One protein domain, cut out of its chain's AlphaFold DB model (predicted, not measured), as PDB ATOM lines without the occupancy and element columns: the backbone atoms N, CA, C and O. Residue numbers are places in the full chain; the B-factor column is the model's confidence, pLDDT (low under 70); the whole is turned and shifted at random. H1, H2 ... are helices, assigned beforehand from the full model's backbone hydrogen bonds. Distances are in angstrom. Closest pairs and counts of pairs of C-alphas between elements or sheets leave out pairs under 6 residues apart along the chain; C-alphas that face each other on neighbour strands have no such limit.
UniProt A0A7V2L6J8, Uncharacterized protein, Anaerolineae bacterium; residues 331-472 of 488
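What this domain is: This is residues 331 to 472 of the 488 residues of an uncharacterized protein of Anaerolineae bacterium (UniProt A0A7V2L6J8). Five helices, H1 to H5, form an up-and-down bundle with the long H3 in its middle, and H6 packs on H5 as a sixth roughly aligned helix at one side. From one end of this body the link between H2 and H3 reaches out as a loop, and its residues 370 to 375 stick out and add to the length. The printed part has 142 residues with eight named helices, H1 to H8 in chain order, and no named strand; the class is all helix. The whole is compact, with a radius of gyration of the C-alphas of 15.4 A, and spans 54 by 30 by 25 A.

How they stand to each other: Begin with H1, residues 331 to 342, which touches H2, residues 346 to 358, at Gly 337 and Ala 349, whose C-alphas, the closest, are 4.1 A apart; they run opposite ways at a shallow tilt of 18 degrees. H2 touches H3, residues 383 to 402, and the closest C-alphas, of Ile 357 and Gly 388, are 4.7 A apart. H1 and H3 only just touch, with 3 pairs of C-alphas within 8 A. Next, H3 touches H4, residues 405 to 418, with the C-alphas of Leu 396 and Ala 408 closest at 4.8 A. H5, residues 426 to 442, touches H3 with residues 428 to 432 alone; the closest C-alphas, of Tyr 390 and Tyr 428, are 5.8 A apart, and the two run the same way at a shallow tilt of 12 degrees. H5 touches H6, residues 445 to 458, opposite ways at a shallow tilt of 32 degrees, with the C-alphas of Phe 435 and Ala 448 closest at 4.7 A. H7, residues 460 to 463, only just touches H5, with 3 pairs of C-alphas within 8 A, while H8, residues 469 to 472, touches no helix. H1 and H6 are apart. In H1 to H6 every O i to N i+4 pair is within hydrogen-bond range; H7 and H8 are too short for such a pair.

Where its parts are: Find C-alpha 331 at (86.794, -2.799, 102.051), where H1 begins and runs 16.7 A; H2 runs 18.0 A. H3 starts at C-alpha 383, (94.725, -2.898, 99.154), and runs 28.5 A. H4 runs 19.8 A, H5 24.3 A and H6 20.0 A; H7 and H8 have four residues each. H8 ends at C-alpha 472, (90.566, -7.082, 107.421).

The domain as a whole: The C-alphas farthest apart, of Pro 374 and Thr 442, are 54.7 A apart. The printed part has no cut. The link from H2 to H3, 24 residues, is long. Look for low confidence at residues 367 to 377, under 70; the mean pLDDT of the printed part is 93.4.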
ATOM      1  N   PHE A 331      87.292  -1.424 101.923       94.94
ATOM      2  CA  PHE A 331      86.794  -2.799 102.051       94.94
ATOM      3  C   PHE A 331      85.320  -2.843 102.462       94.94
ATOM      4  O   PHE A 331      84.589  -3.717 102.008       94.94
ATOM      5  N   GLN A 332      84.864  -1.873 103.262       94.94
ATOM      6  CA  GLN A 332      83.460  -1.776 103.644       94.94
ATOM      7  C   GLN A 332      82.609  -1.570 102.391       94.94
ATOM      8  O   GLN A 332      81.686  -2.340 102.159       94.94
ATOM      9  N   ALA A 333      82.947  -0.596 101.540       97.31
ATOM     10  CA  ALA A 333      82.210  -0.359 100.298       97.31
ATOM     11  C   ALA A 333      82.092  -1.632  99.435       97.31
ATOM     12  O   ALA A 333      81.027  -1.912  98.895       97.31
ATOM     13  N   VAL A 334      83.142  -2.459  99.374       97.69
ATOM     14  CA  VAL A 334      83.085  -3.766  98.700       97.69
ATOM     15  C   VAL A 334      82.135  -4.741  99.402       97.69
ATOM     16  O   VAL A 334      81.211  -5.236  98.764       97.69
ATOM     17  N   TYR A 335      82.319  -4.980 100.703       95.75
ATOM     18  CA  TYR A 335      81.513  -5.936 101.473       95.75
ATOM     19  C   TYR A 335      80.023  -5.604 101.413       95.75
ATOM     20  O   TYR A 335      79.192  -6.471 101.165       95.75
ATOM     21  N   TYR A 336      79.687  -4.329 101.597       94.69
ATOM     22  CA  TYR A 336      78.303  -3.883 101.543       94.69
ATOM     23  C   TYR A 336      77.749  -3.885 100.122       94.69
ATOM     24  O   TYR A 336      76.547  -4.058  99.950       94.69
ATOM     25  N   GLY A 337      78.597  -3.719  99.103       96.94
ATOM     26  CA  GLY A 337      78.192  -3.968  97.725       96.94
ATOM     27  C   GLY A 337      77.774  -5.427  97.528       96.94
ATOM     28  O   GLY A 337      76.749  -5.696  96.905       96.94
ATOM     29  N   ASP A 338      78.519  -6.367  98.116       97.50
ATOM     30  CA  ASP A 338      78.185  -7.791  98.063       97.50
ATOM     31  C   ASP A 338      76.909  -8.139  98.836       97.50
ATOM     32  O   ASP A 338      76.112  -8.928  98.332       97.50
ATOM     33  N   ASP A 339      76.681  -7.526 100.000       94.00
ATOM     34  CA  ASP A 339      75.411  -7.645 100.734       94.00
ATOM     35  C   ASP A 339      74.238  -7.063  99.943       94.00
ATOM     36  O   ASP A 339      73.236  -7.735  99.723       94.00
ATOM     37  N   ALA A 340      74.365  -5.836  99.433       94.94
ATOM     38  CA  ALA A 340      73.323  -5.229  98.609       94.94
ATOM     39  C   ALA A 340      73.006  -6.105  97.383       94.94
ATOM     40  O   ALA A 340      71.842  -6.324  97.050       94.94
ATOM     41  N   SER A 341      74.032  -6.690  96.756       96.75
ATOM     42  CA  SER A 341      73.852  -7.626  95.650       96.75
ATOM     43  C   SER A 341      73.130  -8.911  96.070       96.75
ATOM     44  O   SER A 341      72.306  -9.397  95.298       96.75
ATOM     45  N   SER A 342      73.432  -9.490  97.237       94.69
ATOM     46  CA  SER A 342      72.784 -10.726  97.705       94.69
ATOM     47  C   SER A 342      71.326 -10.496  98.119       94.69
ATOM     48  O   SER A 342      70.485 -11.371  97.913       94.69
ATOM     49  N   TYR A 343      71.002  -9.293  98.602       93.69
ATOM     50  CA  TYR A 343      69.635  -8.859  98.899       93.69
ATOM     51  C   TYR A 343      68.849  -8.377  97.669       93.69
ATOM     52  O   TYR A 343      67.667  -8.052  97.776       93.69
ATOM     53  N   GLY A 344      69.469  -8.347  96.484       95.38
ATOM     54  CA  GLY A 344      68.826  -7.922  95.239       95.38
ATOM     55  C   GLY A 344      68.740  -6.404  95.034       95.38
ATOM     56  O   GLY A 344      68.115  -5.952  94.071       95.38
ATOM     57  N   ASP A 345      69.387  -5.609  95.887       96.06
ATOM     58  CA  ASP A 345      69.522  -4.156  95.757       96.06
ATOM     59  C   ASP A 345      70.700  -3.797  94.831       96.06
ATOM     60  O   ASP A 345      71.758  -3.300  95.228       96.06
ATOM     61  N   TYR A 346      70.532  -4.109  93.544       97.25
ATOM     62  CA  TYR A 346      71.610  -4.011  92.558       97.25
ATOM     63  C   TYR A 346      72.046  -2.578  92.237       97.25
ATOM     64  O   TYR A 346      73.182  -2.374  91.807       97.25
ATOM     65  N   GLU A 347      71.165  -1.587  92.404       97.00
ATOM     66  CA  GLU A 347      71.523  -0.181  92.181       97.00
ATOM     67  C   GLU A 347      72.455   0.319  93.289       97.00
ATOM     68  O   GLU A 347      73.490   0.928  93.007       97.00
ATOM     69  N   ASN A 348      72.145  -0.006  94.546       96.31
ATOM     70  CA  ASN A 348      73.012   0.308  95.674       96.31
ATOM     71  C   ASN A 348      74.327  -0.482  95.614       96.31
ATOM     72  O   ASN A 348      75.396   0.094  95.811       96.31
ATOM     73  N   ALA A 349      74.277  -1.768  95.243       97.75
ATOM     74  CA  ALA A 349      75.477  -2.580  95.035       97.75
ATOM     75  C   ALA A 349      76.435  -1.932  94.021       97.75
ATOM     76  O   ALA A 349      77.623  -1.758  94.297       97.75
ATOM     77  N   LEU A 350      75.907  -1.497  92.870       98.31
ATOM     78  CA  LEU A 350      76.681  -0.795  91.845       98.31
ATOM     79  C   LEU A 350      77.288   0.510  92.382       98.31
ATOM     80  O   LEU A 350      78.472   0.766  92.150       98.31
ATOM     81  N   ALA A 351      76.510   1.314  93.112       98.00
ATOM     82  CA  ALA A 351      76.992   2.555  93.713       98.00
ATOM     83  C   ALA A 351      78.133   2.302  94.715       98.00
ATOM     84  O   ALA A 351      79.156   2.987  94.669       98.00
ATOM     85  N   LEU A 352      78.008   1.284  95.568       98.19
ATOM     86  CA  LEU A 352      79.016   0.903  96.558       98.19
ATOM     87  C   LEU A 352      80.310   0.389  95.906       98.19
ATOM     88  O   LEU A 352      81.403   0.833  96.266       98.19
ATOM     89  N   TYR A 353      80.220  -0.451  94.871       98.69
ATOM     90  CA  TYR A 353      81.405  -0.857  94.107       98.69
ATOM     91  C   TYR A 353      82.074   0.332  93.407       98.69
ATOM     92  O   TYR A 353      83.301   0.424  93.371       98.69
ATOM     93  N   GLN A 354      81.294   1.276  92.876       98.50
ATOM     94  CA  GLN A 354      81.835   2.499  92.282       98.50
ATOM     95  C   GLN A 354      82.535   3.380  93.323       98.50
ATOM     96  O   GLN A 354      83.625   3.877  93.034       98.50
ATOM     97  N   GLN A 355      81.984   3.526  94.532       98.25
ATOM     98  CA  GLN A 355      82.668   4.207  95.638       98.25
ATOM     99  C   GLN A 355      84.012   3.531  95.944       98.25
ATOM    100  O   GLN A 355      85.047   4.199  95.946       98.25
ATOM    101  N   ALA A 356      84.039   2.198  96.074       98.19
ATOM    102  CA  ALA A 356      85.278   1.448  96.302       98.19
ATOM    103  C   ALA A 356      86.339   1.688  95.210       98.19
ATOM    104  O   ALA A 356      87.541   1.617  95.476       98.19
ATOM    105  N   ILE A 357      85.919   2.000  93.982       98.38
ATOM    106  CA  ILE A 357      86.809   2.259  92.851       98.38
ATOM    107  C   ILE A 357      87.284   3.718  92.793       98.38
ATOM    108  O   ILE A 357      88.465   3.947  92.516       98.38
ATOM    109  N   PHE A 358      86.371   4.676  92.958       98.00
ATOM    110  CA  PHE A 358      86.570   6.078  92.568       98.00
ATOM    111  C   PHE A 358      86.636   7.058  93.737       98.00
ATOM    112  O   PHE A 358      87.139   8.163  93.549       98.00
ATOM    113  N   ASP A 359      86.140   6.690  94.916       98.00
ATOM    114  CA  ASP A 359      86.184   7.571  96.076       98.00
ATOM    115  C   ASP A 359      87.572   7.509  96.726       98.00
ATOM    116  O   ASP A 359      87.959   6.516  97.351       98.00
ATOM    117  N   GLU A 360      88.348   8.572  96.528       96.31
ATOM    118  CA  GLU A 360      89.690   8.726  97.096       96.31
ATOM    119  C   GLU A 360      89.662   9.087  98.591       96.31
ATOM    120  O   GLU A 360      90.705   9.041  99.239       96.31
ATOM    121  N   SER A 361      88.494   9.440  99.146       95.94
ATOM    122  CA  SER A 361      88.337   9.755 100.570       95.94
ATOM    123  C   SER A 361      88.190   8.514 101.453       95.94
ATOM    124  O   SER A 361      88.453   8.600 102.651       95.94
ATOM    125  N   LEU A 362      87.846   7.359 100.865       94.88
ATOM    126  CA  LEU A 362      87.794   6.086 101.583       94.88
ATOM    127  C   LEU A 362      89.182   5.678 102.074       94.88
ATOM    128  O   LEU A 362      90.127   5.529 101.286       94.88
ATOM    129  N   LEU A 363      89.272   5.432 103.378       92.31
ATOM    130  CA  LEU A 363      90.485   4.998 104.052       92.31
ATOM    131  C   LEU A 363      90.832   3.553 103.675       92.31
ATOM    132  O   LEU A 363      89.955   2.723 103.419       92.31
ATOM    133  N   GLY A 364      92.127   3.246 103.671       90.31
ATOM    134  CA  GLY A 364      92.583   1.860 103.645       90.31
ATOM    135  C   GLY A 364      92.441   1.194 105.016       90.31
ATOM    136  O   GLY A 364      92.406   1.875 106.045       90.31
ATOM    137  N   TRP A 365      92.362  -0.131 105.033       87.94
ATOM    138  CA  TRP A 365      92.437  -0.962 106.228       87.94
ATOM    139  C   TRP A 365      93.090  -2.310 105.911       87.94
ATOM    140  O   TRP A 365      92.740  -2.977 104.945       87.94
ATOM    141  N   SER A 366      94.007  -2.752 106.763       82.19
ATOM    142  CA  SER A 366      94.595  -4.091 106.697       82.19
ATOM    143  C   SER A 366      94.960  -4.557 108.104       82.19
ATOM    144  O   SER A 366      95.211  -3.726 108.983       82.19
ATOM    145  N   GLN A 367      94.996  -5.874 108.329       67.31
ATOM    146  CA  GLN A 367      95.341  -6.474 109.614       67.31
ATOM    147  C   GLN A 367      96.652  -5.899 110.159       67.31
ATOM    148  O   GLN A 367      97.615  -5.654 109.429       67.31
ATOM    149  N   GLY A 368      96.663  -5.688 111.475       56.34
ATOM    150  CA  GLY A 368      97.785  -5.127 112.217       56.34
ATOM    151  C   GLY A 368      97.419  -3.922 113.079       56.34
ATOM    152  O   GLY A 368      98.214  -3.585 113.948       56.34
ATOM    153  N   TYR A 369      96.230  -3.316 112.911       53.59
ATOM    154  CA  TYR A 369      95.723  -2.279 113.820       53.59
ATOM    155  C   TYR A 369      95.767  -2.746 115.274       53.59
ATOM    156  O   TYR A 369      94.987  -3.597 115.689       53.59
ATOM    157  N   SER A 370      96.691  -2.161 116.033       52.12
ATOM    158  CA  SER A 370      96.699  -2.157 117.486       52.12
ATOM    159  C   SER A 370      96.762  -0.697 117.921       52.12
ATOM    160  O   SER A 370      97.761  -0.046 117.606       52.12
ATOM    161  N   PRO A 371      95.752  -0.158 118.632       50.91
ATOM    162  CA  PRO A 371      95.830   1.202 119.171       50.91
ATOM    163  C   PRO A 371      97.031   1.402 120.115       50.91
ATOM    164  O   PRO A 371      97.455   2.536 120.322       50.91
ATOM    165  N   ASP A 372      97.619   0.311 120.622       53.66
ATOM    166  CA  ASP A 372      98.793   0.307 121.499       53.66
ATOM    167  C   ASP A 372     100.130   0.085 120.763       53.66
ATOM    168  O   ASP A 372     101.195   0.118 121.389       53.66
ATOM    169  N   SER A 373     100.117  -0.144 119.442       58.56
ATOM    170  CA  SER A 373     101.352  -0.270 118.663       58.56
ATOM    171  C   SER A 373     102.016   1.105 118.493       58.56
ATOM    172  O   SER A 373     101.379   2.038 118.002       58.56
ATOM    173  N   PRO A 374     103.307   1.260 118.847       60.91
ATOM    174  CA  PRO A 374     104.029   2.524 118.690       60.91
ATOM    175  C   PRO A 374     104.286   2.903 117.223       60.91
ATOM    176  O   PRO A 374     104.616   4.058 116.949       60.91
ATOM    177  N   ASP A 375     104.138   1.956 116.294       60.94
ATOM    178  CA  ASP A 375     104.255   2.207 114.863       60.94
ATOM    179  C   ASP A 375     102.859   2.456 114.266       60.94
ATOM    180  O   ASP A 375     102.013   1.555 114.328       60.94
ATOM    181  N   PRO A 376     102.590   3.646 113.685       57.91
ATOM    182  CA  PRO A 376     101.339   3.897 112.986       57.91
ATOM    183  C   PRO A 376     101.269   2.941 111.801       57.91
ATOM    184  O   PRO A 376     102.107   3.000 110.896       57.91
ATOM    185  N   LEU A 377     100.292   2.038 111.814       63.66
ATOM    186  CA  LEU A 377     100.139   1.119 110.702       63.66
ATOM    187  C   LEU A 377      99.752   1.883 109.450       63.66
ATOM    188  O   LEU A 377      98.809   2.673 109.424       63.66
ATOM    189  N   VAL A 378     100.538   1.637 108.413       71.75
ATOM    190  CA  VAL A 378     100.272   2.094 107.062       71.75
ATOM    191  C   VAL A 378      99.385   1.019 106.442       71.75
ATOM    192  O   VAL A 378      99.834  -0.130 106.395       71.75
ATOM    193  N   PRO A 379      98.153   1.349 106.006       80.94
ATOM    194  CA  PRO A 379      97.338   0.417 105.239       80.94
ATOM    195  C   PRO A 379      98.155  -0.183 104.102       80.94
ATOM    196  O   PRO A 379      98.992   0.511 103.514       80.94
ATOM    197  N   ASP A 380      97.923  -1.458 103.804       87.19
ATOM    198  CA  ASP A 380      98.617  -2.123 102.712       87.19
ATOM    199  C   ASP A 380      98.467  -1.292 101.418       87.19
ATOM    200  O   ASP A 380      97.346  -1.078 100.944       87.19
ATOM    201  N   PRO A 381      99.573  -0.799 100.824       90.56
ATOM    202  CA  PRO A 381      99.505   0.029  99.622       90.56
ATOM    203  C   PRO A 381      98.858  -0.701  98.435       90.56
ATOM    204  O   PRO A 381      98.364  -0.053  97.510       90.56
ATOM    205  N   ASP A 382      98.824  -2.033  98.473       94.00
ATOM    206  CA  ASP A 382      98.217  -2.880  97.459       94.00
ATOM    207  C   ASP A 382      96.735  -3.203  97.739       94.00
ATOM    208  O   ASP A 382      96.086  -3.896  96.950       94.00
ATOM    209  N   GLU A 383      96.153  -2.728  98.844       94.00
ATOM    210  CA  GLU A 383      94.725  -2.898  99.154       94.00
ATOM    211  C   GLU A 383      93.838  -2.246  98.085       94.00
ATOM    212  O   GLU A 383      92.991  -2.907  97.481       94.00
ATOM    213  N   TRP A 384      94.052  -0.959  97.796       95.69
ATOM    214  CA  TRP A 384      93.232  -0.234  96.824       95.69
ATOM    215  C   TRP A 384      93.245  -0.883  95.434       95.69
ATOM    216  O   TRP A 384      92.158  -1.166  94.920       95.69
ATOM    217  N   PRO A 385      94.395  -1.182  94.795       97.06
ATOM    218  CA  PRO A 385      94.363  -1.833  93.490       97.06
ATOM    219  C   PRO A 385      93.645  -3.190  93.524       97.06
ATOM    220  O   PRO A 385      92.947  -3.494  92.557       97.06
ATOM    221  N   ARG A 386      93.743  -3.971  94.613       97.12
ATOM    222  CA  ARG A 386      93.025  -5.252  94.762       97.12
ATOM    223  C   ARG A 386      91.517  -5.063  94.899       97.12
ATOM    224  O   ARG A 386      90.773  -5.567  94.060       97.12
ATOM    225  N   LEU A 387      91.063  -4.280  95.878       97.75
ATOM    226  CA  LEU A 387      89.636  -4.022  96.097       97.75
ATOM    227  C   LEU A 387      88.984  -3.331  94.899       97.75
ATOM    228  O   LEU A 387      87.872  -3.671  94.511       97.75
ATOM    229  N   GLY A 388      89.691  -2.398  94.258       98.12
ATOM    230  CA  GLY A 388      89.214  -1.729  93.053       98.12
ATOM    231  C   GLY A 388      89.120  -2.656  91.836       98.12
ATOM    232  O   GLY A 388      88.294  -2.415  90.952       98.12
ATOM    233  N   ALA A 389      89.949  -3.698  91.749       98.62
ATOM    234  CA  ALA A 389      89.844  -4.709  90.700       98.62
ATOM    235  C   ALA A 389      88.700  -5.691  90.985       98.62
ATOM    236  O   ALA A 389      87.893  -5.956  90.095       98.62
ATOM    237  N   TYR A 390      88.570  -6.154  92.230       98.69
ATOM    238  CA  TYR A 390      87.454  -7.002  92.644       98.69
ATOM    239  C   TYR A 390      86.103  -6.297  92.461       98.69
ATOM    240  O   TYR A 390      85.214  -6.841  91.814       98.69
ATOM    241  N   ALA A 391      85.969  -5.042  92.900       98.69
ATOM    242  CA  ALA A 391      84.756  -4.247  92.702       98.69
ATOM    243  C   ALA A 391      84.386  -4.104  91.214       98.69
ATOM    244  O   ALA A 391      83.225  -4.247  90.842       98.69
ATOM    245  N   ARG A 392      85.367  -3.891  90.324       98.75
ATOM    246  CA  ARG A 392      85.129  -3.879  88.868       98.75
ATOM    247  C   ARG A 392      84.650  -5.231  88.353       98.75
ATOM    248  O   ARG A 392      83.725  -5.270  87.548       98.75
ATOM    249  N   TYR A 393      85.249  -6.324  88.817       98.88
ATOM    250  CA  TYR A 393      84.773  -7.665  88.495       98.88
ATOM    251  C   TYR A 393      83.314  -7.868  88.945       98.88
ATOM    252  O   TYR A 393      82.498  -8.355  88.166       98.88
ATOM    253  N   ARG A 394      82.936  -7.411  90.143       98.81
ATOM    254  CA  ARG A 394      81.547  -7.483  90.624       98.81
ATOM    255  C   ARG A 394      80.577  -6.658  89.777       98.81
ATOM    256  O   ARG A 394      79.500  -7.145  89.442       98.81
ATOM    257  N   ILE A 395      80.980  -5.467  89.333       98.81
ATOM    258  CA  ILE A 395      80.201  -4.662  88.376       98.81
ATOM    259  C   ILE A 395      80.016  -5.403  87.041       98.81
ATOM    260  O   ILE A 395      78.908  -5.414  86.508       98.81
ATOM    261  N   LEU A 396      81.063  -6.052  86.515       98.81
ATOM    262  CA  LEU A 396      80.969  -6.887  85.309       98.81
ATOM    263  C   LEU A 396      79.904  -7.982  85.479       98.81
ATOM    264  O   LEU A 396      79.028  -8.121  84.625       98.81
ATOM    265  N   VAL A 397      79.944  -8.722  86.592       98.69
ATOM    266  CA  VAL A 397      78.962  -9.777  86.888       98.69
ATOM    267  C   VAL A 397      77.540  -9.204  86.945       98.69
ATOM    268  O   VAL A 397      76.638  -9.755  86.311       98.69
ATOM    269  N   LEU A 398      77.334  -8.071  87.629       98.56
ATOM    270  CA  LEU A 398      76.029  -7.404  87.710       98.56
ATOM    271  C   LEU A 398      75.504  -6.950  86.344       98.56
ATOM    272  O   LEU A 398      74.317  -7.115  86.053       98.56
ATOM    273  N   HIS A 399      76.362  -6.388  85.492       98.69
ATOM    274  CA  HIS A 399      75.969  -5.982  84.146       98.69
ATOM    275  C   HIS A 399      75.544  -7.180  83.296       98.69
ATOM    276  O   HIS A 399      74.495  -7.120  82.653       98.69
ATOM    277  N   VAL A 400      76.273  -8.298  83.360       98.56
ATOM    278  CA  VAL A 400      75.876  -9.536  82.671       98.56
ATOM    279  C   VAL A 400      74.547 -10.071  83.196       98.56
ATOM    280  O   VAL A 400      73.654 -10.357  82.399       98.56
ATOM    281  N   PHE A 401      74.379 -10.148  84.518       98.25
ATOM    282  CA  PHE A 401      73.134 -10.592  85.149       98.25
ATOM    283  C   PHE A 401      71.918  -9.765  84.692       98.25
ATOM    284  O   PHE A 401      70.844 -10.316  84.450       98.25
ATOM    285  N   ARG A 402      72.092  -8.451  84.496       97.75
ATOM    286  CA  ARG A 402      71.032  -7.534  84.034       97.75
ATOM    287  C   ARG A 402      70.876  -7.454  82.511       97.75
ATOM    288  O   ARG A 402      69.964  -6.778  82.037       97.75
ATOM    289  N   GLY A 403      71.734  -8.128  81.743       98.00
ATOM    290  CA  GLY A 403      71.730  -8.092  80.276       98.00
ATOM    291  C   GLY A 403      72.349  -6.829  79.662       98.00
ATOM    292  O   GLY A 403      72.131  -6.554  78.482       98.00
ATOM    293  N   TYR A 404      73.120  -6.063  80.433       98.50
ATOM    294  CA  TYR A 404      73.838  -4.856  80.008       98.50
ATOM    295  C   TYR A 404      75.210  -5.229  79.433       98.50
ATOM    296  O   TYR A 404      76.253  -4.988  80.035       98.50
ATOM    297  N   LEU A 405      75.206  -5.931  78.295       98.56
ATOM    298  CA  LEU A 405      76.421  -6.550  77.751       98.56
ATOM    299  C   LEU A 405      77.447  -5.535  77.224       98.56
ATOM    300  O   LEU A 405      78.642  -5.806  77.304       98.56
ATOM    301  N   GLU A 406      77.007  -4.381  76.722       98.44
ATOM    302  CA  GLU A 406      77.913  -3.323  76.253       98.44
ATOM    303  C   GLU A 406      78.653  -2.686  77.442       98.44
ATOM    304  O   GLU A 406      79.874  -2.531  77.424       98.44
ATOM    305  N   GLU A 407      77.938  -2.401  78.530       98.69
ATOM    306  CA  GLU A 407      78.514  -1.905  79.777       98.69
ATOM    307  C   GLU A 407      79.426  -2.947  80.443       98.69
ATOM    308  O   GLU A 407      80.494  -2.599  80.953       98.69
ATOM    309  N   ALA A 408      79.041  -4.226  80.402       98.69
ATOM    310  CA  ALA A 408      79.871  -5.335  80.863       98.69
ATOM    311  C   ALA A 408      81.216  -5.386  80.117       98.69
ATOM    312  O   ALA A 408      82.266  -5.438  80.761       98.69
ATOM    313  N   GLU A 409      81.202  -5.305  78.783       98.69
ATOM    314  CA  GLU A 409      82.412  -5.312  77.952       98.69
ATOM    315  C   GLU A 409      83.336  -4.127  78.282       98.69
ATOM    316  O   GLU A 409      84.536  -4.311  78.476       98.69
ATOM    317  N   ILE A 410      82.781  -2.923  78.474       98.62
ATOM    318  CA  ILE A 410      83.557  -1.737  78.879       98.62
ATOM    319  C   ILE A 410      84.264  -1.959  80.225       98.62
ATOM    320  O   ILE A 410      85.432  -1.585  80.400       98.62
ATOM    321  N   VAL A 411      83.568  -2.545  81.204       98.69
ATOM    322  CA  VAL A 411      84.138  -2.822  82.529       98.69
ATOM    323  C   VAL A 411      85.206  -3.910  82.443       98.69
ATOM    324  O   VAL A 411      86.273  -3.751  83.045       98.69
ATOM    325  N   TYR A 412      84.960  -4.961  81.658       98.75
ATOM    326  CA  TYR A 412      85.927  -6.016  81.369       98.75
ATOM    327  C   TYR A 412      87.214  -5.445  80.758       98.75
ATOM    328  O   TYR A 412      88.293  -5.620  81.328       98.75
ATOM    329  N   ASP A 413      87.111  -4.675  79.675       98.56
ATOM    330  CA  ASP A 413      88.254  -4.056  79.000       98.56
ATOM    331  C   ASP A 413      89.031  -3.115  79.928       98.56
ATOM    332  O   ASP A 413      90.271  -3.106  79.952       98.56
ATOM    333  N   SER A 414      88.314  -2.334  80.747       98.25
ATOM    334  CA  SER A 414      88.945  -1.482  81.754       98.25
ATOM    335  C   SER A 414      89.704  -2.300  82.795       98.25
ATOM    336  O   SER A 414      90.741  -1.828  83.269       98.25
ATOM    337  N   LEU A 415      89.187  -3.457  83.208       97.81
ATOM    338  CA  LEU A 415      89.829  -4.312  84.200       97.81
ATOM    339  C   LEU A 415      91.119  -4.917  83.632       97.81
ATOM    340  O   LEU A 415      92.168  -4.777  84.261       97.81
ATOM    341  N   GLN A 416      91.071  -5.464  82.412       98.56
ATOM    342  CA  GLN A 416      92.245  -6.017  81.720       98.56
ATOM    343  C   GLN A 416      93.342  -4.966  81.514       98.56
ATOM    344  O   GLN A 416      94.526  -5.228  81.723       98.56
ATOM    345  N   THR A 417      92.950  -3.747  81.136       98.19
ATOM    346  CA  THR A 417      93.894  -2.652  80.874       98.19
ATOM    347  C   THR A 417      94.571  -2.154  82.152       98.19
ATOM    348  O   THR A 417      95.765  -1.857  82.145       98.19
ATOM    349  N   LYS A 418      93.815  -2.021  83.250       97.69
ATOM    350  CA  LYS A 418      94.320  -1.442  84.507       97.69
ATOM    351  C   LYS A 418      95.071  -2.442  85.378       97.69
ATOM    352  O   LYS A 418      95.950  -2.030  86.131       97.69
ATOM    353  N   HIS A 419      94.736  -3.724  85.276       97.50
ATOM    354  CA  HIS A 419      95.273  -4.777  86.132       97.50
ATOM    355  C   HIS A 419      95.808  -5.933  85.275       97.50
ATOM    356  O   HIS A 419      95.261  -7.032  85.312       97.50
ATOM    357  N   PRO A 420      96.873  -5.705  84.481       97.00
ATOM    358  CA  PRO A 420      97.436  -6.750  83.633       97.00
ATOM    359  C   PRO A 420      97.950  -7.933  84.467       97.00
ATOM    360  O   PRO A 420      98.280  -7.787  85.651       97.00
ATOM    361  N   VAL A 421      98.073  -9.099  83.827       94.38
ATOM    362  CA  VAL A 421      98.628 -10.318  84.437       94.38
ATOM    363  C   VAL A 421      99.986 -10.029  85.085       94.38
ATOM    364  O   VAL A 421     100.854  -9.389  84.489       94.38
ATOM    365  N   GLY A 422     100.163 -10.500  86.321       94.12
ATOM    366  CA  GLY A 422     101.362 -10.268  87.129       94.12
ATOM    367  C   GLY A 422     101.374  -8.944  87.905       94.12
ATOM    368  O   GLY A 422     102.285  -8.731  88.701       94.12
ATOM    369  N   SER A 423     100.384  -8.063  87.714       97.62
ATOM    370  CA  SER A 423     100.134  -6.963  88.657       97.62
ATOM    371  C   SER A 423      99.527  -7.492  89.960       97.62
ATOM    372  O   SER A 423      98.959  -8.583  89.982       97.62
ATOM    373  N   VAL A 424      99.585  -6.700  91.036       96.31
ATOM    374  CA  VAL A 424      99.081  -7.117  92.361       96.31
ATOM    375  C   VAL A 424      97.586  -7.458  92.387       96.31
ATOM    376  O   VAL A 424      97.132  -8.221  93.229       96.31
ATOM    377  N   ALA A 425      96.824  -6.929  91.431       97.56
ATOM    378  CA  ALA A 425      95.399  -7.192  91.279       97.56
ATOM    379  C   ALA A 425      95.072  -7.987  90.000       97.56
ATOM    380  O   ALA A 425      93.907  -8.101  89.619       97.56
ATOM    381  N   GLY A 426      96.094  -8.532  89.327       98.31
ATOM    382  CA  GLY A 426      95.946  -9.246  88.059       98.31
ATOM    383  C   GLY A 426      95.091 -10.509  88.172       98.31
ATOM    384  O   GLY A 426      94.373 -10.833  87.233       98.31
ATOM    385  N   ALA A 427      95.079 -11.166  89.338       98.38
ATOM    386  CA  ALA A 427      94.237 -12.336  89.583       98.38
ATOM    387  C   ALA A 427      92.735 -12.034  89.406       98.38
ATOM    388  O   ALA A 427      91.995 -12.878  88.910       98.38
ATOM    389  N   TYR A 428      92.279 -10.815  89.722       98.69
ATOM    390  CA  TYR A 428      90.886 -10.414  89.493       98.69
ATOM    391  C   TYR A 428      90.580 -10.159  88.009       98.69
ATOM    392  O   TYR A 428      89.455 -10.394  87.568       98.69
ATOM    393  N   ALA A 429      91.566  -9.730  87.215       98.62
ATOM    394  CA  ALA A 429      91.418  -9.645  85.762       98.62
ATOM    395  C   ALA A 429      91.334 -11.044  85.126       98.62
ATOM    396  O   ALA A 429      90.483 -11.276  84.272       98.62
ATOM    397  N   GLU A 430      92.145 -11.999  85.589       98.69
ATOM    398  CA  GLU A 430      92.073 -13.403  85.157       98.69
ATOM    399  C   GLU A 430      90.738 -14.068  85.561       98.69
ATOM    400  O   GLU A 430      90.129 -14.789  84.764       98.69
ATOM    401  N   LEU A 431      90.239 -13.768  86.768       98.75
ATOM    402  CA  LEU A 431      88.910 -14.179  87.235       98.75
ATOM    403  C   LEU A 431      87.809 -13.652  86.303       98.75
ATOM    404  O   LEU A 431      86.933 -14.406  85.878       98.75
ATOM    405  N   ALA A 432      87.879 -12.369  85.938       98.75
ATOM    406  CA  ALA A 432      86.937 -11.757  85.011       98.75
ATOM    407  C   ALA A 432      86.997 -12.366  83.608       98.75
ATOM    408  O   ALA A 432      85.947 -12.576  83.012       98.75
ATOM    409  N   THR A 433      88.188 -12.686  83.091       98.75
ATOM    410  CA  THR A 433      88.342 -13.404  81.813       98.75
ATOM    411  C   THR A 433      87.676 -14.769  81.874       98.75
ATOM    412  O   THR A 433      86.905 -15.110  80.984       98.75
ATOM    413  N   THR A 434      87.886 -15.514  82.961       98.75
ATOM    414  CA  THR A 434      87.251 -16.826  83.153       98.75
ATOM    415  C   THR A 434      85.725 -16.718  83.129       98.75
ATOM    416  O   THR A 434      85.065 -17.491  82.434       98.75
ATOM    417  N   PHE A 435      85.164 -15.744  83.848       98.81
ATOM    418  CA  PHE A 435      83.727 -15.475  83.852       98.81
ATOM    419  C   PHE A 435      83.215 -15.072  82.457       98.81
ATOM    420  O   PHE A 435      82.302 -15.702  81.922       98.81
ATOM    421  N   TRP A 436      83.820 -14.046  81.858       98.75
ATOM    422  CA  TRP A 436      83.367 -13.428  80.612       98.75
ATOM    423  C   TRP A 436      83.455 -14.381  79.419       98.75
ATOM    424  O   TRP A 436      82.466 -14.561  78.710       98.75
ATOM    425  N   ASP A 437      84.588 -15.065  79.237       98.69
ATOM    426  CA  ASP A 437      84.774 -16.010  78.131       98.69
ATOM    427  C   ASP A 437      83.813 -17.196  78.244       98.69
ATOM    428  O   ASP A 437      83.254 -17.652  77.243       98.69
ATOM    429  N   THR A 438      83.579 -17.677  79.471       98.69
ATOM    430  CA  THR A 438      82.603 -18.744  79.712       98.69
ATOM    431  C   THR A 438      81.202 -18.269  79.359       98.69
ATOM    432  O   THR A 438      80.514 -18.958  78.608       98.69
ATOM    433  N   TYR A 439      80.800 -17.079  79.818       98.69
ATOM    434  CA  TYR A 439      79.494 -16.511  79.490       98.69
ATOM    435  C   TYR A 439      79.308 -16.332  77.979       98.69
ATOM    436  O   TYR A 439      78.283 -16.743  77.445       98.69
ATOM    437  N   LEU A 440      80.295 -15.783  77.265       98.38
ATOM    438  CA  LEU A 440      80.217 -15.608  75.811       98.38
ATOM    439  C   LEU A 440      80.118 -16.941  75.058       98.38
ATOM    440  O   LEU A 440      79.459 -17.020  74.019       98.38
ATOM    441  N   LEU A 441      80.768 -17.992  75.564       98.44
ATOM    442  CA  LEU A 441      80.754 -19.316  74.949       98.44
ATOM    443  C   LEU A 441      79.435 -20.062  75.182       98.44
ATOM    444  O   LEU A 441      78.928 -20.716  74.268       98.44
ATOM    445  N   THR A 442      78.909 -20.017  76.405       98.44
ATOM    446  CA  THR A 442      77.757 -20.829  76.823       98.44
ATOM    447  C   THR A 442      76.440 -20.065  76.777       98.44
ATOM    448  O   THR A 442      75.377 -20.685  76.715       98.44
ATOM    449  N   ASN A 443      76.497 -18.731  76.809       97.50
ATOM    450  CA  ASN A 443      75.366 -17.843  77.060       97.50
ATOM    451  C   ASN A 443      74.599 -18.226  78.346       97.50
ATOM    452  O   ASN A 443      73.371 -18.147  78.404       97.50
ATOM    453  N   SER A 444      75.330 -18.698  79.362       97.81
ATOM    454  CA  SER A 444      74.801 -19.208  80.628       97.81
ATOM    455  C   SER A 444      75.518 -18.535  81.794       97.81
ATOM    456  O   SER A 444      76.724 -18.701  81.983       97.81
ATOM    457  N   LEU A 445      74.763 -17.763  82.582       98.06
ATOM    458  CA  LEU A 445      75.290 -17.088  83.770       98.06
ATOM    459  C   LEU A 445      75.748 -18.091  84.833       98.06
ATOM    460  O   LEU A 445      76.807 -17.903  85.424       98.06
ATOM    461  N   ALA A 446      74.996 -19.178  85.020       97.81
ATOM    462  CA  ALA A 446      75.348 -20.234  85.962       97.81
ATOM    463  C   ALA A 446      76.703 -20.873  85.613       97.81
ATOM    464  O   ALA A 446      77.573 -20.969  86.477       97.81
ATOM    465  N   ASP A 447      76.933 -21.212  84.335       98.06
ATOM    466  CA  ASP A 447      78.213 -21.791  83.897       98.06
ATOM    467  C   ASP A 447      79.375 -20.804  84.094       98.06
ATOM    468  O   ASP A 447      80.468 -21.197  84.507       98.06
ATOM    469  N   ALA A 448      79.142 -19.515  83.827       98.56
ATOM    470  CA  ALA A 448      80.130 -18.462  84.035       98.56
ATOM    471  C   ALA A 448      80.477 -18.275  85.521       98.56
ATOM    472  O   ALA A 448      81.657 -18.193  85.870       98.56
ATOM    473  N   CYS A 449      79.471 -18.269  86.403       98.50
ATOM    474  CA  CYS A 449      79.673 -18.226  87.849       98.50
ATOM    475  C   CYS A 449      80.417 -19.464  88.366       98.50
ATOM    476  O   CYS A 449      81.322 -19.330  89.186       98.50
ATOM    477  N   ASP A 450      80.099 -20.660  87.865       98.06
ATOM    478  CA  ASP A 450      80.811 -21.889  88.230       98.06
ATOM    479  C   ASP A 450      82.277 -21.871  87.778       98.06
ATOM    480  O   ASP A 450      83.162 -22.339  88.501       98.06
ATOM    481  N   GLY A 451      82.554 -21.322  86.591       98.44
ATOM    482  CA  GLY A 451      83.916 -21.099  86.109       98.44
ATOM    483  C   GLY A 451      84.696 -20.144  87.015       98.44
ATOM    484  O   GLY A 451      85.819 -20.454  87.414       98.44
ATOM    485  N   ALA A 452      84.080 -19.021  87.383       98.62
ATOM    486  CA  ALA A 452      84.677 -18.022  88.262       98.62
ATOM    487  C   ALA A 452      84.945 -18.560  89.678       98.62
ATOM    488  O   ALA A 452      86.048 -18.396  90.196       98.62
ATOM    489  N   ALA A 453      83.980 -19.263  90.277       98.50
ATOM    490  CA  ALA A 453      84.145 -19.887  91.587       98.50
ATOM    491  C   ALA A 453      85.295 -20.907  91.580       98.50
ATOM    492  O   ALA A 453      86.156 -20.887  92.456       98.50
ATOM    493  N   ARG A 454      85.384 -21.757  90.546       98.56
ATOM    494  CA  ARG A 454      86.498 -22.709  90.413       98.56
ATOM    495  C   ARG A 454      87.850 -22.001  90.329       98.56
ATOM    496  O   ARG A 454      88.785 -22.423  91.000       98.56
ATOM    497  N   PHE A 455      87.941 -20.925  89.548       98.62
ATOM    498  CA  PHE A 455      89.161 -20.122  89.464       98.62
ATOM    499  C   PHE A 455      89.537 -19.522  90.825       98.62
ATOM    500  O   PHE A 455      90.693 -19.608  91.235       98.62
ATOM    501  N   ALA A 456      88.565 -18.950  91.544       98.38
ATOM    502  CA  ALA A 456      88.788 -18.365  92.863       98.38
ATOM    503  C   ALA A 456      89.282 -19.404  93.881       98.38
ATOM    504  O   ALA A 456      90.194 -19.110  94.647       98.38
ATOM    505  N   LEU A 457      88.748 -20.629  93.834       98.00
ATOM    506  CA  LEU A 457      89.199 -21.745  94.666       98.00
ATOM    507  C   LEU A 457      90.628 -22.196  94.319       98.00
ATOM    508  O   LEU A 457      91.440 -22.441  95.203       98.00
ATOM    509  N   GLU A 458      90.968 -22.295  93.030       98.44
ATOM    510  CA  GLU A 458      92.319 -22.672  92.578       98.44
ATOM    511  C   GLU A 458      93.378 -21.601  92.897       98.44
ATOM    512  O   GLU A 458      94.568 -21.913  92.997       98.44
ATOM    513  N   ARG A 459      92.952 -20.342  93.061       97.88
ATOM    514  CA  ARG A 459      93.793 -19.166  93.336       97.88
ATOM    515  C   ARG A 459      93.415 -18.497  94.666       97.88
ATOM    516  O   ARG A 459      93.494 -17.276  94.789       97.88
ATOM    517  N   GLU A 460      93.031 -19.290  95.667       97.38
ATOM    518  CA  GLU A 460      92.473 -18.821  96.947       97.38
ATOM    519  C   GLU A 460      93.318 -17.723  97.613       97.38
ATOM    520  O   GLU A 460      92.789 -16.680  97.993       97.38
ATOM    521  N   SER A 461      94.644 -17.892  97.667       96.19
ATOM    522  CA  SER A 461      95.556 -16.919  98.287       96.19
ATOM    523  C   SER A 461      95.634 -15.569  97.564       96.19
ATOM    524  O   SER A 461      96.067 -14.583  98.153       96.19
ATOM    525  N   GLU A 462      95.274 -15.521  96.280       96.88
ATOM    526  CA  GLU A 462      95.333 -14.312  95.448       96.88
ATOM    527  C   GLU A 462      93.957 -13.668  95.247       96.88
ATOM    528  O   GLU A 462      93.886 -12.469  94.986       96.88
ATOM    529  N   VAL A 463      92.877 -14.450  95.359       97.44
ATOM    530  CA  VAL A 463      91.503 -13.991  95.110       97.44
ATOM    531  C   VAL A 463      90.701 -13.856  96.401       97.44
ATOM    532  O   VAL A 463      90.133 -12.790  96.627       97.44
ATOM    533  N   LEU A 464      90.646 -14.902  97.231       96.44
ATOM    534  CA  LEU A 464      89.745 -14.988  98.389       96.44
ATOM    535  C   LEU A 464      90.400 -14.456  99.667       96.44
ATOM    536  O   LEU A 464      89.834 -13.599 100.338       96.44
ATOM    537  N   HIS A 465      91.626 -14.890  99.967       93.69
ATOM    538  CA  HIS A 465      92.342 -14.475 101.177       93.69
ATOM    539  C   HIS A 465      92.498 -12.941 101.297       93.69
ATOM    540  O   HIS A 465      92.223 -12.410 102.371       93.69
ATOM    541  N   PRO A 466      92.820 -12.177 100.227       93.25
ATOM    542  CA  PRO A 466      92.901 -10.711 100.303       93.25
ATOM    543  C   PRO A 466      91.552  -9.999 100.491       93.25
ATOM    544  O   PRO A 466      91.527  -8.777 100.640       93.25
ATOM    545  N   LEU A 467      90.438 -10.734 100.427       94.06
ATOM    546  CA  LEU A 467      89.096 -10.233 100.714       94.06
ATOM    547  C   LEU A 467      88.650 -10.587 102.135       94.06
ATOM    548  O   LEU A 467      87.703  -9.976 102.613       94.06
ATOM    549  N   GLY A 468      89.295 -11.549 102.797       90.62
ATOM    550  CA  GLY A 468      88.767 -12.216 103.985       90.62
ATOM    551  C   GLY A 468      89.151 -11.617 105.341       90.62
ATOM    552  O   GLY A 468      89.850 -10.602 105.444       90.62
ATOM    553  N   THR A 469      88.715 -12.297 106.403       85.31
ATOM    554  CA  THR A 469      89.038 -12.016 107.816       85.31
ATOM    555  C   THR A 469      90.536 -11.914 108.063       85.31
ATOM    556  O   THR A 469      90.982 -10.982 108.734       85.31
ATOM    557  N   ASP A 470      91.327 -12.803 107.454       84.00
ATOM    558  CA  ASP A 470      92.792 -12.806 107.549       84.00
ATOM    559  C   ASP A 470      93.435 -11.488 107.087       84.00
ATOM    560  O   ASP A 470      94.560 -11.177 107.469       84.00
ATOM    561  N   PHE A 471      92.723 -10.688 106.287       86.19
ATOM    562  CA  PHE A 471      93.217  -9.406 105.805       86.19
ATOM    563  C   PHE A 471      92.563  -8.199 106.487       86.19
ATOM    564  O   PHE A 471      93.257  -7.217 106.731       86.19
ATOM    565  N   TYR A 472      91.276  -8.247 106.850       88.94
ATOM    566  CA  TYR A 472      90.566  -7.082 107.421       88.94
ATOM    567  C   TYR A 472      90.269  -7.172 108.925       88.94
ATOM    568  O   TYR A 472      89.717  -6.229 109.497       88.94
TER     569      TYR A 472